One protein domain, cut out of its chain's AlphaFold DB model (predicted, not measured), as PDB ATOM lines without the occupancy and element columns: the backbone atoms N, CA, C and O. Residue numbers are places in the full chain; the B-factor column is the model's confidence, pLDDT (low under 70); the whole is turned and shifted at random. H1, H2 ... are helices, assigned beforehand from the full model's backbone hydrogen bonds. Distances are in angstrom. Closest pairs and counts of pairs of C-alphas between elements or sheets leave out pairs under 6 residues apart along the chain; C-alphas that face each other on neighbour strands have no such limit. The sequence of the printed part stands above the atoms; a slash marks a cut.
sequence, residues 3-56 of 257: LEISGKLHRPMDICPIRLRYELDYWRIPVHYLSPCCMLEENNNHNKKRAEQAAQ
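AT A GLANCE: This is residues 3 to 56 of the 257 residues of the protein "Ion_trans domain-containing protein" of Necator americanus (UniProt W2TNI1). H2, the last helix of the printed part, sticks out as an arm, with residues 43 to 56 standing free, from a small body that holds H1 and two long stretches with no named element, residues 3 to 16 and 27 to 41. The printed part has 54 residues with two named helices, H1 then H2, and no named strand; the class is all helix, though under half of the residues, 23, are in named elements. It is loose, with a radius of gyration of the C-alphas of 13.0 A, and only just elongated, spanning 43 by 22 by 21 A.

IN THESE COORDINATES: H2, residues 42 to 54, is 16.1 A long, from C-alpha 42 at (13.394, 12.659, -5.403) to C-alpha 54 at (28.876, 10.841, -1.237). H1, residues 17 to 26, is 13.9 A long and begins at C-alpha 17 (7.066, 14.449, -11.604).

HOW THE PARTS SIT: H2 and H1 are apart, with no C-alpha of the one within 8 A of the other. In H1 and H2 every O i to N i+4 pair is within hydrogen-bond range.

THE WHOLE: The C-alphas of Ile 5 and Gln 56, the two farthest apart, are 44.0 A apart. Without residues 43 to 56 the body spans 24 by 21 by 17 A. The link from H1 to H2, 15 residues, is long, and the printed part has no cut. Mean pLDDT of the printed part is 70.2; residues 3 to 6 and 39 to 56 are under 70.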
ATOM      1  N   LEU A   3      -6.772   7.503  -8.121       63.47
ATOM      2  CA  LEU A   3      -6.914   6.881  -6.813       63.47
ATOM      3  C   LEU A   3      -7.432   5.469  -7.081       63.47
ATOM      4  O   LEU A   3      -8.593   5.294  -7.449       63.47
ATOM      5  N   GLU A   4      -6.558   4.472  -6.998       62.62
ATOM      6  CA  GLU A   4      -7.015   3.087  -7.075       62.62
ATOM      7  C   GLU A   4      -7.657   2.676  -5.747       62.62
ATOM      8  O   GLU A   4      -7.379   3.246  -4.689       62.62
ATOM      9  N   ILE A   5      -8.495   1.639  -5.798       59.03
ATOM     10  CA  ILE A   5      -9.239   1.047  -4.668       59.03
ATOM     11  C   ILE A   5      -8.307   0.666  -3.488       59.03
ATOM     12  O   ILE A   5      -8.751   0.496  -2.358       59.03
ATOM     13  N   SER A   6      -6.993   0.605  -3.727       63.03
ATOM     14  CA  SER A   6      -5.927   0.404  -2.740       63.03
ATOM     15  C   SER A   6      -5.644   1.606  -1.820       63.03
ATOM     16  O   SER A   6      -4.821   1.484  -0.911       63.03
ATOM     17  N   GLY A   7      -6.270   2.769  -2.048       71.88
ATOM     18  CA  GLY A   7      -6.048   3.992  -1.263       71.88
ATOM     19  C   GLY A   7      -4.671   4.631  -1.479       71.88
ATOM     20  O   GLY A   7      -4.284   5.531  -0.733       71.88
ATOM     21  N   LYS A   8      -3.917   4.167  -2.485       75.88
ATOM     22  CA  LYS A   8      -2.602   4.698  -2.854       75.88
ATOM     23  C   LYS A   8      -2.696   5.518  -4.129       75.88
ATOM     24  O   LYS A   8      -3.356   5.140  -5.095       75.88
ATOM     25  N   LEU A   9      -1.991   6.640  -4.127       82.56
ATOM     26  CA  LEU A   9      -1.936   7.562  -5.244       82.56
ATOM     27  C   LEU A   9      -0.869   7.104  -6.242       82.56
ATOM     28  O   LEU A   9       0.290   6.890  -5.872       82.56
ATOM     29  N   HIS A  10      -1.248   6.985  -7.512       83.06
ATOM     30  CA  HIS A  10      -0.317   6.710  -8.602       83.06
ATOM     31  C   HIS A  10      -0.136   7.943  -9.493       83.06
ATOM     32  O   HIS A  10      -1.077   8.700  -9.767       83.06
ATOM     33  N   ARG A  11       1.106   8.157  -9.938       80.25
ATOM     34  CA  ARG A  11       1.465   9.215 -10.886       80.25
ATOM     35  C   ARG A  11       0.993   8.826 -12.295       80.25
ATOM     36  O   ARG A  11       1.418   7.780 -12.783       80.25
ATOM     37  N   PRO A  12       0.214   9.679 -12.980       82.81
ATOM     38  CA  PRO A  12      -0.060   9.530 -14.409       82.81
ATOM     39  C   PRO A  12       1.225   9.660 -15.246       82.81
ATOM     40  O   PRO A  12       2.062  10.524 -14.970       82.81
ATOM     41  N   MET A  13       1.407   8.801 -16.254       75.12
ATOM     42  CA  MET A  13       2.654   8.724 -17.043       75.12
ATOM     43  C   MET A  13       2.915   9.971 -17.906       75.12
ATOM     44  O   MET A  13       4.061  10.266 -18.231       75.12
ATOM     45  N   ASP A  14       1.861  10.716 -18.218       82.31
ATOM     46  CA  ASP A  14       1.819  11.955 -18.996       82.31
ATOM     47  C   ASP A  14       2.243  13.208 -18.206       82.31
ATOM     48  O   ASP A  14       2.501  14.259 -18.793       82.31
ATOM     49  N   ILE A  15       2.362  13.115 -16.877       81.88
ATOM     50  CA  ILE A  15       2.680  14.261 -16.019       81.88
ATOM     51  C   ILE A  15       4.128  14.184 -15.529       81.88
ATOM     52  O   ILE A  15       4.531  13.225 -14.865       81.88
ATOM     53  N   CYS A  16       4.905  15.238 -15.802       76.12
ATOM     54  CA  CYS A  16       6.255  15.407 -15.259       76.12
ATOM     55  C   CYS A  16       6.235  15.354 -13.715       76.12
ATOM     56  O   CYS A  16       5.385  16.009 -13.101       76.12
ATOM     57  N   PRO A  17       7.150  14.627 -13.051       75.62
ATOM     58  CA  PRO A  17       7.066  14.449 -11.604       75.62
ATOM     59  C   PRO A  17       7.363  15.729 -10.802       75.62
ATOM     60  O   PRO A  17       6.760  15.922  -9.747       75.62
ATOM     61  N   ILE A  18       8.159  16.669 -11.333       75.25
ATOM     62  CA  ILE A  18       8.289  18.035 -10.780       75.25
ATOM     63  C   ILE A  18       6.922  18.728 -10.710       75.25
ATOM     64  O   ILE A  18       6.567  19.313  -9.688       75.25
ATOM     65  N   ARG A  19       6.126  18.644 -11.783       81.38
ATOM     66  CA  ARG A  19       4.782  19.236 -11.828       81.38
ATOM     67  C   ARG A  19       3.838  18.537 -10.856       81.38
ATOM     68  O   ARG A  19       3.108  19.211 -10.141       81.38
ATOM     69  N   LEU A  20       3.898  17.207 -10.774       82.75
ATOM     70  CA  LEU A  20       3.125  16.447  -9.791       82.75
ATOM     71  C   LEU A  20       3.454  16.877  -8.353       82.75
ATOM     72  O   LEU A  20       2.551  16.941  -7.528       82.75
ATOM     73  N   ARG A  21       4.721  17.182  -8.048       78.50
ATOM     74  CA  ARG A  21       5.118  17.665  -6.722       78.50
ATOM     75  C   ARG A  21       4.488  19.015  -6.392       78.50
ATOM     76  O   ARG A  21       3.952  19.159  -5.303       78.50
ATOM     77  N   TYR A  22       4.503  19.962  -7.332       83.06
ATOM     78  CA  TYR A  22       3.828  21.247  -7.138       83.06
ATOM     79  C   TYR A  22       2.332  21.075  -6.888       83.06
ATOM     80  O   TYR A  22       1.792  21.742  -6.016       83.06
ATOM     81  N   GLU A  23       1.681  20.153  -7.599       86.94
ATOM     82  CA  GLU A  23       0.279  19.819  -7.342       86.94
ATOM     83  C   GLU A  23       0.108  19.211  -5.940       86.94
ATOM     84  O   GLU A  23      -0.728  19.672  -5.174       86.94
ATOM     85  N   LEU A  24       0.918  18.223  -5.546       85.38
ATOM     86  CA  LEU A  24       0.841  17.621  -4.207       85.38
ATOM     87  C   LEU A  24       1.037  18.654  -3.085       85.38
ATOM     88  O   LEU A  24       0.282  18.642  -2.115       85.38
ATOM     89  N   ASP A  25       1.996  19.568  -3.243       86.69
ATOM     90  CA  ASP A  25       2.256  20.653  -2.294       86.69
ATOM     91  C   ASP A  25       1.105  21.675  -2.273       86.69
ATOM     92  O   ASP A  25       0.671  22.096  -1.198       86.69
ATOM     93  N   TYR A  26       0.565  22.030  -3.445       89.19
ATOM     94  CA  TYR A  26      -0.592  22.918  -3.591       89.19
ATOM     95  C   TYR A  26      -1.837  22.342  -2.902       89.19
ATOM     96  O   TYR A  26      -2.494  23.031  -2.123       89.19
ATOM     97  N   TRP A  27      -2.112  21.053  -3.116       90.12
ATOM     98  CA  TRP A  27      -3.225  20.321  -2.505       90.12
ATOM     99  C   TRP A  27      -2.929  19.837  -1.078       90.12
ATOM    100  O   TRP A  27      -3.790  19.214  -0.459       90.12
ATOM    101  N   ARG A  28      -1.734  20.123  -0.538       86.56
ATOM    102  CA  ARG A  28      -1.281  19.709   0.804       86.56
ATOM    103  C   ARG A  28      -1.371  18.195   1.036       86.56
ATOM    104  O   ARG A  28      -1.574  17.757   2.168       86.56
ATOM    105  N   ILE A  29      -1.211  17.393  -0.016       86.12
ATOM    106  CA  ILE A  29      -1.243  15.931   0.057       86.12
ATOM    107  C   ILE A  29       0.168  15.433   0.399       86.12
ATOM    108  O   ILE A  29       1.094  15.617  -0.394       86.12
ATOM    109  N   PRO A  30       0.365  14.771   1.552       79.69
ATOM    110  CA  PRO A  30       1.669  14.242   1.916       79.69
ATOM    111  C   PRO A  30       2.172  13.172   0.935       79.69
ATOM    112  O   PRO A  30       1.432  12.283   0.517       79.69
ATOM    113  N   VAL A  31       3.478  13.182   0.658       75.00
ATOM    114  CA  VAL A  31       4.129  12.265  -0.300       75.00
ATOM    115  C   VAL A  31       3.993  10.782   0.091       75.00
ATOM    116  O   VAL A  31       4.070   9.912  -0.768       75.00
ATOM    117  N   HIS A  32       3.718  10.462   1.360       77.38
ATOM    118  CA  HIS A  32       3.550   9.078   1.823       77.38
ATOM    119  C   HIS A  32       2.280   8.380   1.303       77.38
ATOM    120  O   HIS A  32       2.198   7.155   1.368       77.38
ATOM    121  N   TYR A  33       1.307   9.130   0.771       81.81
ATOM    122  CA  TYR A  33       0.153   8.554   0.070       81.81
ATOM    123  C   TYR A  33       0.500   8.079  -1.346       81.81
ATOM    124  O   TYR A  33      -0.291   7.374  -1.973       81.81
ATOM    125  N   LEU A  34       1.677   8.448  -1.858       80.50
ATOM    126  CA  LEU A  34       2.160   8.026  -3.161       80.50
ATOM    127  C   LEU A  34       2.706   6.595  -3.092       80.50
ATOM    128  O   LEU A  34       3.466   6.229  -2.196       80.50
ATOM    129  N   SER A  35       2.331   5.775  -4.069       76.69
ATOM    130  CA  SER A  35       2.819   4.399  -4.161       76.69
ATOM    131  C   SER A  35       4.348   4.355  -4.366       76.69
ATOM    132  O   SER A  35       4.889   5.220  -5.067       76.69
ATOM    133  N   PRO A  36       5.076   3.350  -3.828       74.38
ATOM    134  CA  PRO A  36       6.537   3.253  -3.948       74.38
ATOM    135  C   PRO A  36       7.065   3.287  -5.389       74.38
ATOM    136  O   PRO A  36       8.146   3.815  -5.635       74.38
ATOM    137  N   CYS A  37       6.293   2.782  -6.356       75.75
ATOM    138  CA  CYS A  37       6.642   2.826  -7.780       75.75
ATOM    139  C   CYS A  37       6.554   4.234  -8.396       75.75
ATOM    140  O   CYS A  37       7.086   4.463  -9.477       75.75
ATOM    141  N   CYS A  38       5.898   5.186  -7.730       73.62
ATOM    142  CA  CYS A  38       5.730   6.561  -8.192       73.62
ATOM    143  C   CYS A  38       6.582   7.570  -7.408       73.62
ATOM    144  O   CYS A  38       6.670   8.720  -7.827       73.62
ATOM    145  N   MET A  39       7.294   7.139  -6.358       67.38
ATOM    146  CA  MET A  39       8.275   7.933  -5.581       67.38
ATOM    147  C   MET A  39       9.542   8.326  -6.388       67.38
ATOM    148  O   MET A  39      10.572   8.731  -5.844       67.38
ATOM    149  N   LEU A  40       9.479   8.199  -7.714       61.09
ATOM    150  CA  LEU A  40      10.560   8.369  -8.675       61.09
ATOM    151  C   LEU A  40      10.630   9.815  -9.180       61.09
ATOM    152  O   LEU A  40      10.183  10.120 -10.279       61.09
ATOM    153  N   GLU A  41      11.236  10.689  -8.374       53.56
ATOM    154  CA  GLU A  41      12.132  11.747  -8.883       53.56
ATOM    155  C   GLU A  41      12.966  12.399  -7.780       53.56
ATOM    156  O   GLU A  41      14.101  12.805  -8.042       53.56
ATOM    157  N   GLU A  42      12.496  12.386  -6.526       51.03
ATOM    158  CA  GLU A  42      13.394  12.659  -5.403       51.03
ATOM    159  C   GLU A  42      14.507  11.623  -5.382       51.03
ATOM    160  O   GLU A  42      15.661  12.010  -5.333       51.03
ATOM    161  N   ASN A  43      14.223  10.331  -5.564       51.88
ATOM    162  CA  ASN A  43      15.295   9.341  -5.563       51.88
ATOM    163  C   ASN A  43      16.310   9.555  -6.696       51.88
ATOM    164  O   ASN A  43      17.481   9.364  -6.446       51.88
ATOM    165  N   ASN A  44      15.962  10.017  -7.901       51.81
ATOM    166  CA  ASN A  44      16.978  10.215  -8.949       51.81
ATOM    167  C   ASN A  44      17.798  11.494  -8.759       51.81
ATOM    168  O   ASN A  44      19.019  11.441  -8.870       51.81
ATOM    169  N   ASN A  45      17.177  12.626  -8.418       50.88
ATOM    170  CA  ASN A  45      17.915  13.872  -8.197       50.88
ATOM    171  C   ASN A  45      18.603  13.904  -6.824       50.88
ATOM    172  O   ASN A  45      19.688  14.458  -6.700       50.88
ATOM    173  N   HIS A  46      18.019  13.275  -5.804       51.41
ATOM    174  CA  HIS A  46      18.621  13.074  -4.487       51.41
ATOM    175  C   HIS A  46      19.618  11.914  -4.494       51.41
ATOM    176  O   HIS A  46      20.567  12.001  -3.733       51.41
ATOM    177  N   ASN A  47      19.499  10.871  -5.332       53.22
ATOM    178  CA  ASN A  47      20.587   9.897  -5.538       53.22
ATOM    179  C   ASN A  47      21.686  10.470  -6.420       53.22
ATOM    180  O   ASN A  47      22.831  10.131  -6.185       53.22
ATOM    181  N   LYS A  48      21.385  11.350  -7.382       55.09
ATOM    182  CA  LYS A  48      22.402  12.088  -8.142       55.09
ATOM    183  C   LYS A  48      23.140  13.068  -7.233       55.09
ATOM    184  O   LYS A  48      24.352  12.963  -7.118       55.09
ATOM    185  N   LYS A  49      22.416  13.901  -6.474       52.06
ATOM    186  CA  LYS A  49      22.995  14.786  -5.450       52.06
ATOM    187  C   LYS A  49      23.654  14.014  -4.310       52.06
ATOM    188  O   LYS A  49      24.705  14.445  -3.877       52.06
ATOM    189  N   ARG A  50      23.122  12.872  -3.847       52.12
ATOM    190  CA  ARG A  50      23.794  11.986  -2.870       52.12
ATOM    191  C   ARG A  50      24.971  11.250  -3.471       52.12
ATOM    192  O   ARG A  50      25.874  10.957  -2.722       52.12
ATOM    193  N   ALA A  51      24.982  10.897  -4.749       53.66
ATOM    194  CA  ALA A  51      26.135  10.262  -5.380       53.66
ATOM    195  C   ALA A  51      27.246  11.293  -5.585       53.66
ATOM    196  O   ALA A  51      28.397  11.004  -5.284       53.66
ATOM    197  N   GLU A  52      26.895  12.511  -6.004       54.50
ATOM    198  CA  GLU A  52      27.793  13.666  -6.067       54.50
ATOM    199  C   GLU A  52      28.292  14.051  -4.662       54.50
ATOM    200  O   GLU A  52      29.495  14.192  -4.469       54.50
ATOM    201  N   GLN A  53      27.408  14.121  -3.658       51.34
ATOM    202  CA  GLN A  53      27.756  14.419  -2.264       51.34
ATOM    203  C   GLN A  53      28.496  13.271  -1.577       51.34
ATOM    204  O   GLN A  53      29.446  13.563  -0.880       51.34
ATOM    205  N   ALA A  54      28.158  11.997  -1.792       51.22
ATOM    206  CA  ALA A  54      28.876  10.841  -1.237       51.22
ATOM    207  C   ALA A  54      30.248  10.661  -1.894       51.22
ATOM    208  O   ALA A  54      31.207  10.289  -1.225       51.22
ATOM    209  N   ALA A  55      30.385  11.002  -3.182       52.53
ATOM    210  CA  ALA A  55      31.687  11.092  -3.840       52.53
ATOM    211  C   ALA A  55      32.560  12.231  -3.272       52.53
ATOM    212  O   ALA A  55      33.779  12.220  -3.478       52.53
ATOM    213  N   GLN A  56      31.952  13.189  -2.565       53.12
ATOM    214  CA  GLN A  56      32.587  14.333  -1.906       53.12
ATOM    215  C   GLN A  56      32.448  14.319  -0.376       53.12
ATOM    216  O   GLN A  56      32.870  15.280   0.271       53.12
TER     217      GLN A  56